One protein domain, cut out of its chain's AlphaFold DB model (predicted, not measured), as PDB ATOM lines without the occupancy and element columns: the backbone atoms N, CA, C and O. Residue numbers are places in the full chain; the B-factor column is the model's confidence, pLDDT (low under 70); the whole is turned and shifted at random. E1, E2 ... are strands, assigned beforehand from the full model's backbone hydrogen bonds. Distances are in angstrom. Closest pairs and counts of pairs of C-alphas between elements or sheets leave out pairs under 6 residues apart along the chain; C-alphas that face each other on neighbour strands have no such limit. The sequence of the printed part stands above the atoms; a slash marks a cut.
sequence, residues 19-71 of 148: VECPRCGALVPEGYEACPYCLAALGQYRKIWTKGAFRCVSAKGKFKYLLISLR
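What this domain is: This is residues 19 to 71 of the 148 residues of an uncharacterized protein of Thermoprotei archaeon (UniProt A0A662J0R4). A domain with little regular structure: a sheet of three strands at one end, and at the other a small lobe of loops, residues 19 to 42, with the short strand E1. The sheet is a meander, each strand the antiparallel neighbour of the one before, in the order E2, E3, E4. The printed part has 53 residues, no named helix and four strands, E1 to E4 along the chain, 20 residues in all; the class is all strand. It is only just compact, close to loose, with a radius of gyration of the C-alphas of 11.5 A, and spans 32 by 25 by 17 A.

How they stand to each other: Inner strand E3, residues 53 to 58, forms hairpins with E2, residues 45 to 50, at 147 degrees (N 48 to O 55, 3.2 A), and E4, residues 63 to 67, at 156 degrees (N 54 to O 67, 3.0 A). E1, residues 27 to 29, pairs with no named strand; residues 27 to 28 pair antiparallel with residues 19 to 20. E1 is apart from E2, E3 and E4.

Where its parts are: E2 begins at C-alpha 45 (-9.141, 37.904, -48.007) and is 14.4 A long, E3 15.6 A, E4 10.9 A, ending at C-alpha 67 (-18.391, 39.463, -56.548), and E1 6.9 A.

The domain as a whole: The farthest C-alphas, Tyr 37 and Lys 51, are 32.4 A apart. The printed part has no cut. The link from E1 to E2 is long. Residues 44 to 71 have pLDDT under 70.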
ATOM      1  N   VAL A  19      -8.396  50.267 -49.177       90.31
ATOM      2  CA  VAL A  19      -9.227  49.084 -49.394       90.31
ATOM      3  C   VAL A  19     -10.590  49.255 -48.725       90.31
ATOM      4  O   VAL A  19     -10.695  49.739 -47.602       90.31
ATOM      5  N   GLU A  20     -11.658  48.839 -49.401       91.38
ATOM      6  CA  GLU A  20     -13.006  48.831 -48.827       91.38
ATOM      7  C   GLU A  20     -13.217  47.622 -47.910       91.38
ATOM      8  O   GLU A  20     -12.940  46.473 -48.267       91.38
ATOM      9  N   CYS A  21     -13.756  47.869 -46.717       90.94
ATOM     10  CA  CYS A  21     -14.141  46.814 -45.796       90.94
ATOM     11  C   CYS A  21     -15.360  46.051 -46.343       90.94
ATOM     12  O   CYS A  21     -16.432  46.641 -46.483       90.94
ATOM     13  N   PRO A  22     -15.288  44.720 -46.525       85.31
ATOM     14  CA  PRO A  22     -16.399  43.944 -47.082       85.31
ATOM     15  C   PRO A  22     -17.605  43.828 -46.138       85.31
ATOM     16  O   PRO A  22     -18.672  43.384 -46.555       85.31
ATOM     17  N   ARG A  23     -17.447  44.172 -44.852       87.75
ATOM     18  CA  ARG A  23     -18.524  44.066 -43.856       87.75
ATOM     19  C   ARG A  23     -19.348  45.345 -43.740       87.75
ATOM     20  O   ARG A  23     -20.560  45.250 -43.588       87.75
ATOM     21  N   CYS A  24     -18.707  46.512 -43.769       93.62
ATOM     22  CA  CYS A  24     -19.378  47.800 -43.555       93.62
ATOM     23  C   CYS A  24     -19.201  48.808 -44.700       93.62
ATOM     24  O   CYS A  24     -19.772  49.888 -44.624       93.62
ATOM     25  N   GLY A  25     -18.412  48.491 -45.732       91.38
ATOM     26  CA  GLY A  25     -18.156  49.371 -46.880       91.38
ATOM     27  C   GLY A  25     -17.206  50.541 -46.605       91.38
ATOM     28  O   GLY A  25     -16.992  51.364 -47.483       91.38
ATOM     29  N   ALA A  26     -16.630  50.645 -45.404       94.19
ATOM     30  CA  ALA A  26     -15.729  51.748 -45.071       94.19
ATOM     31  C   ALA A  26     -14.378  51.612 -45.789       94.19
ATOM     32  O   ALA A  26     -13.824  50.513 -45.840       94.19
ATOM     33  N   LEU A  27     -13.825  52.726 -46.271       93.50
ATOM     34  CA  LEU A  27     -12.465  52.793 -46.805       93.50
ATOM     35  C   LEU A  27     -11.454  52.754 -45.655       93.50
ATOM     36  O   LEU A  27     -11.528  53.543 -44.711       93.50
ATOM     37  N   VAL A  28     -10.519  51.815 -45.728       92.75
ATOM     38  CA  VAL A  28      -9.476  51.578 -44.729       92.75
ATOM     39  C   VAL A  28      -8.122  51.623 -45.437       92.75
ATOM     40  O   VAL A  28      -8.018  51.087 -46.539       92.75
ATOM     41  N   PRO A  29      -7.081  52.240 -44.857       88.94
ATOM     42  CA  PRO A  29      -5.743  52.175 -45.435       88.94
ATOM     43  C   PRO A  29      -5.273  50.718 -45.544       88.94
ATOM     44  O   PRO A  29      -5.563  49.892 -44.671       88.94
ATOM     45  N   GLU A  30      -4.537  50.385 -46.599       83.25
ATOM     46  CA  GLU A  30      -3.853  49.097 -46.690       83.25
ATOM     47  C   GLU A  30      -2.866  48.935 -45.519       83.25
ATOM     48  O   GLU A  30      -2.282  49.898 -45.027       83.25
ATOM     49  N   GLY A  31      -2.723  47.699 -45.031       85.56
ATOM     50  CA  GLY A  31      -1.896  47.365 -43.863       85.56
ATOM     51  C   GLY A  31      -2.671  47.165 -42.556       85.56
ATOM     52  O   GLY A  31      -2.123  46.607 -41.610       85.56
ATOM     53  N   TYR A  32      -3.955  47.531 -42.497       85.56
ATOM     54  CA  TYR A  32      -4.798  47.217 -41.341       85.56
ATOM     55  C   TYR A  32      -5.237  45.748 -41.350       85.56
ATOM     56  O   TYR A  32      -5.872  45.278 -42.295       85.56
ATOM     57  N   GLU A  33      -4.971  45.025 -40.259       89.38
ATOM     58  CA  GLU A  33      -5.423  43.634 -40.098       89.38
ATOM     59  C   GLU A  33      -6.929  43.529 -39.833       89.38
ATOM     60  O   GLU A  33      -7.538  42.503 -40.148       89.38
ATOM     61  N   ALA A  34      -7.538  44.584 -39.284       92.88
ATOM     62  CA  ALA A  34      -8.960  44.677 -38.988       92.88
ATOM     63  C   ALA A  34      -9.513  46.072 -39.306       92.88
ATOM     64  O   ALA A  34      -8.827  47.084 -39.175       92.88
ATOM     65  N   CYS A  35     -10.781  46.129 -39.713       93.88
ATOM     66  CA  CYS A  35     -11.473  47.377 -39.989       93.88
ATOM     67  C   CYS A  35     -11.640  48.183 -38.691       93.88
ATOM     68  O   CYS A  35     -12.261  47.670 -37.758       93.88
ATOM     69  N   PRO A  36     -11.188  49.446 -38.629       92.56
ATOM     70  CA  PRO A  36     -11.291  50.259 -37.417       92.56
ATOM     71  C   PRO A  36     -12.742  50.603 -37.048       92.56
ATOM     72  O   PRO A  36     -13.028  50.911 -35.898       92.56
ATOM     73  N   TYR A  37     -13.671  50.517 -38.005       93.12
ATOM     74  CA  TYR A  37     -15.073  50.881 -37.800       93.12
ATOM     75  C   TYR A  37     -15.938  49.722 -37.296       93.12
ATOM     76  O   TYR A  37     -16.800  49.915 -36.447       93.12
ATOM     77  N   CYS A  38     -15.741  48.511 -37.829       94.75
ATOM     78  CA  CYS A  38     -16.592  47.353 -37.514       94.75
ATOM     79  C   CYS A  38     -15.831  46.141 -36.962       94.75
ATOM     80  O   CYS A  38     -16.429  45.078 -36.766       94.75
ATOM     81  N   LEU A  39     -14.515  46.276 -36.763       92.56
ATOM     82  CA  LEU A  39     -13.610  45.253 -36.229       92.56
ATOM     83  C   LEU A  39     -13.583  43.944 -37.040       92.56
ATOM     84  O   LEU A  39     -13.162  42.898 -36.552       92.56
ATOM     85  N   ALA A  40     -14.037  43.975 -38.297       90.12
ATOM     86  CA  ALA A  40     -13.928  42.834 -39.199       90.12
ATOM     87  C   ALA A  40     -12.474  42.633 -39.630       90.12
ATOM     88  O   ALA A  40     -11.848  43.581 -40.091       90.12
ATOM     89  N   ALA A  41     -11.958  41.408 -39.540       88.81
ATOM     90  CA  ALA A  41     -10.626  41.079 -40.041       88.81
ATOM     91  C   ALA A  41     -10.529  41.351 -41.555       88.81
ATOM     92  O   ALA A  41     -11.374  40.883 -42.311       88.81
ATOM     93  N   LEU A  42      -9.511  42.090 -41.994       85.12
ATOM     94  CA  LEU A  42      -9.211  42.420 -43.392       85.12
ATOM     95  C   LEU A  42      -8.065  41.558 -43.953       85.12
ATOM     96  O   LEU A  42      -8.057  41.250 -45.144       85.12
ATOM     97  N   GLY A  43      -7.151  41.081 -43.097       70.62
ATOM     98  CA  GLY A  43      -5.903  40.402 -43.489       70.62
ATOM     99  C   GLY A  43      -6.020  38.978 -44.059       70.62
ATOM    100  O   GLY A  43      -5.006  38.337 -44.312       70.62
ATOM    101  N   GLN A  44      -7.230  38.445 -44.263       63.59
ATOM    102  CA  GLN A  44      -7.431  37.046 -44.691       63.59
ATOM    103  C   GLN A  44      -8.148  36.879 -46.031       63.59
ATOM    104  O   GLN A  44      -8.432  35.749 -46.436       63.59
ATOM    105  N   TYR A  45      -8.459  37.972 -46.722       59.19
ATOM    106  CA  TYR A  45      -9.141  37.904 -48.007       59.19
ATOM    107  C   TYR A  45      -8.117  37.944 -49.139       59.19
ATOM    108  O   TYR A  45      -7.693  39.007 -49.586       59.19
ATOM    109  N   ARG A  46      -7.726  36.764 -49.632       58.62
ATOM    110  CA  ARG A  46      -7.015  36.675 -50.911       58.62
ATOM    111  C   ARG A  46      -8.016  36.971 -52.024       58.62
ATOM    112  O   ARG A  46      -8.985  36.229 -52.198       58.62
ATOM    113  N   LYS A  47      -7.788  38.052 -52.775       58.78
ATOM    114  CA  LYS A  47      -8.504  38.326 -54.026       58.78
ATOM    115  C   LYS A  47      -8.011  37.317 -55.060       58.78
ATOM    116  O   LYS A  47      -6.956  37.507 -55.656       58.78
ATOM    117  N   ILE A  48      -8.739  36.218 -55.233       60.47
ATOM    118  CA  ILE A  48      -8.439  35.261 -56.297       60.47
ATOM    119  C   ILE A  48      -9.270  35.674 -57.508       60.47
ATOM    120  O   ILE A  48     -10.503  35.685 -57.453       60.47
ATOM    121  N   TRP A  49      -8.591  36.041 -58.593       44.66
ATOM    122  CA  TRP A  49      -9.239  36.283 -59.874       44.66
ATOM    123  C   TRP A  49      -9.375  34.950 -60.605       44.66
ATOM    124  O   TRP A  49      -8.385  34.343 -61.011       44.66
ATOM    125  N   THR A  50     -10.604  34.461 -60.747       52.88
ATOM    126  CA  THR A  50     -10.887  33.232 -61.502       52.88
ATOM    127  C   THR A  50     -11.949  33.520 -62.544       52.88
ATOM    128  O   THR A  50     -13.071  33.873 -62.186       52.88
ATOM    129  N   LYS A  51     -11.604  33.330 -63.825       66.44
ATOM    130  CA  LYS A  51     -12.532  33.388 -64.968       66.44
ATOM    131  C   LYS A  51     -13.406  34.658 -64.998       66.44
ATOM    132  O   LYS A  51     -14.609  34.569 -65.200       66.44
ATOM    133  N   GLY A  52     -12.815  35.833 -64.769       65.38
ATOM    134  CA  GLY A  52     -13.535  37.113 -64.853       65.38
ATOM    135  C   GLY A  52     -14.353  37.507 -63.617       65.38
ATOM    136  O   GLY A  52     -14.965  38.567 -63.630       65.38
ATOM    137  N   ALA A  53     -14.333  36.721 -62.538       58.16
ATOM    138  CA  ALA A  53     -14.991  37.067 -61.278       58.16
ATOM    139  C   ALA A  53     -13.982  37.192 -60.130       58.16
ATOM    140  O   ALA A  53     -13.028  36.407 -60.027       58.16
ATOM    141  N   PHE A  54     -14.224  38.152 -59.233       51.03
ATOM    142  CA  PHE A  54     -13.477  38.280 -57.988       51.03
ATOM    143  C   PHE A  54     -14.097  37.365 -56.937       51.03
ATOM    144  O   PHE A  54     -15.233  37.547 -56.492       51.03
ATOM    145  N   ARG A  55     -13.327  36.365 -56.510       54.66
ATOM    146  CA  ARG A  55     -13.710  35.507 -55.392       54.66
ATOM    147  C   ARG A  55     -12.975  35.963 -54.142       54.66
ATOM    148  O   ARG A  55     -11.749  35.900 -54.075       54.66
ATOM    149  N   CYS A  56     -13.739  36.403 -53.146       49.84
ATOM    150  CA  CYS A  56     -13.226  36.613 -51.799       49.84
ATOM    151  C   CYS A  56     -13.263  35.273 -51.066       49.84
ATOM    152  O   CYS A  56     -14.307  34.849 -50.563       49.84
ATOM    153  N   VAL A  57     -12.124  34.586 -51.038       53.62
ATOM    154  CA  VAL A  57     -11.979  33.330 -50.300       53.62
ATOM    155  C   VAL A  57     -11.387  33.662 -48.939       53.62
ATOM    156  O   VAL A  57     -10.275  34.179 -48.851       53.62
ATOM    157  N   SER A  58     -12.148  33.410 -47.874       50.56
ATOM    158  CA  SER A  58     -11.620  33.482 -46.511       50.56
ATOM    159  C   SER A  58     -10.602  32.360 -46.303       50.56
ATOM    160  O   SER A  58     -10.818  31.245 -46.783       50.56
ATOM    161  N   ALA A  59      -9.539  32.615 -45.535       51.06
ATOM    162  CA  ALA A  59      -8.503  31.630 -45.195       51.06
ATOM    163  C   ALA A  59      -9.045  30.302 -44.619       51.06
ATOM    164  O   ALA A  59      -8.379  29.277 -44.706       51.06
ATOM    165  N   LYS A  60     -10.277  30.284 -44.085       59.28
ATOM    166  CA  LYS A  60     -10.961  29.066 -43.607       59.28
ATOM    167  C   LYS A  60     -11.698  28.266 -44.698       59.28
ATOM    168  O   LYS A  60     -12.489  27.388 -44.365       59.28
ATOM    169  N   GLY A  61     -11.522  28.582 -45.983       51.62
ATOM    170  CA  GLY A  61     -12.108  27.829 -47.104       51.62
ATOM    171  C   GLY A  61     -13.628  27.967 -47.274       51.62
ATOM    172  O   GLY A  61     -14.205  27.336 -48.156       51.62
ATOM    173  N   LYS A  62     -14.300  28.801 -46.470       52.28
ATOM    174  CA  LYS A  62     -15.737  29.079 -46.612       52.28
ATOM    175  C   LYS A  62     -15.941  30.297 -47.513       52.28
ATOM    176  O   LYS A  62     -15.594  31.421 -47.147       52.28
ATOM    177  N   PHE A  63     -16.495  30.060 -48.700       49.00
ATOM    178  CA  PHE A  63     -16.915  31.101 -49.635       49.00
ATOM    179  C   PHE A  63     -18.143  31.800 -49.061       49.00
ATOM    180  O   PHE A  63     -19.155  31.148 -48.820       49.00
ATOM    181  N   LYS A  64     -18.051  33.108 -48.807       50.03
ATOM    182  CA  LYS A  64     -19.187  33.862 -48.260       50.03
ATOM    183  C   LYS A  64     -19.790  34.850 -49.254       50.03
ATOM    184  O   LYS A  64     -20.977  35.121 -49.156       50.03
ATOM    185  N   TYR A  65     -19.017  35.326 -50.236       47.53
ATOM    186  CA  TYR A  65     -19.504  36.275 -51.239       47.53
ATOM    187  C   TYR A  65     -18.823  36.044 -52.596       47.53
ATOM    188  O   TYR A  65     -17.602  35.881 -52.673       47.53
ATOM    189  N   LEU A  66     -19.627  36.029 -53.661       45.25
ATOM    190  CA  LEU A  66     -19.190  36.021 -55.055       45.25
ATOM    191  C   LEU A  66     -19.388  37.442 -55.597       45.25
ATOM    192  O   LEU A  66     -20.528  37.873 -55.746       45.25
ATOM    193  N   LEU A  67     -18.303  38.170 -55.870       49.81
ATOM    194  CA  LEU A  67     -18.391  39.463 -56.548       49.81
ATOM    195  C   LEU A  67     -18.147  39.226 -58.044       49.81
ATOM    196  O   LEU A  67     -17.024  38.956 -58.479       49.81
ATOM    197  N   ILE A  68     -19.217  39.259 -58.833       43.03
ATOM    198  CA  ILE A  68     -19.129  39.107 -60.286       43.03
ATOM    199  C   ILE A  68     -18.834  40.493 -60.866       43.03
ATOM    200  O   ILE A  68     -19.704  41.358 -60.880       43.03
ATOM    201  N   SER A  69     -17.608  40.718 -61.344       43.72
ATOM    202  CA  SER A  69     -17.342  41.843 -62.244       43.72
ATOM    203  C   SER A  69     -17.932  41.493 -63.603       43.72
ATOM    204  O   SER A  69     -17.317  40.767 -64.382       43.72
ATOM    205  N   LEU A  70     -19.135  41.986 -63.884       42.22
ATOM    206  CA  LEU A  70     -19.680  41.946 -65.236       42.22
ATOM    207  C   LEU A  70     -18.877  42.924 -66.100       42.22
ATOM    208  O   LEU A  70     -18.659  44.075 -65.707       42.22
ATOM    209  N   ARG A  71     -18.401  42.474 -67.265       44.50
ATOM    210  CA  ARG A  71     -17.847  43.396 -68.261       44.50
ATOM    211  C   ARG A  71     -18.995  44.279 -68.765       44.50
ATOM    212  O   ARG A  71     -20.097  43.765 -68.937       44.50
TER     213      ARG A  71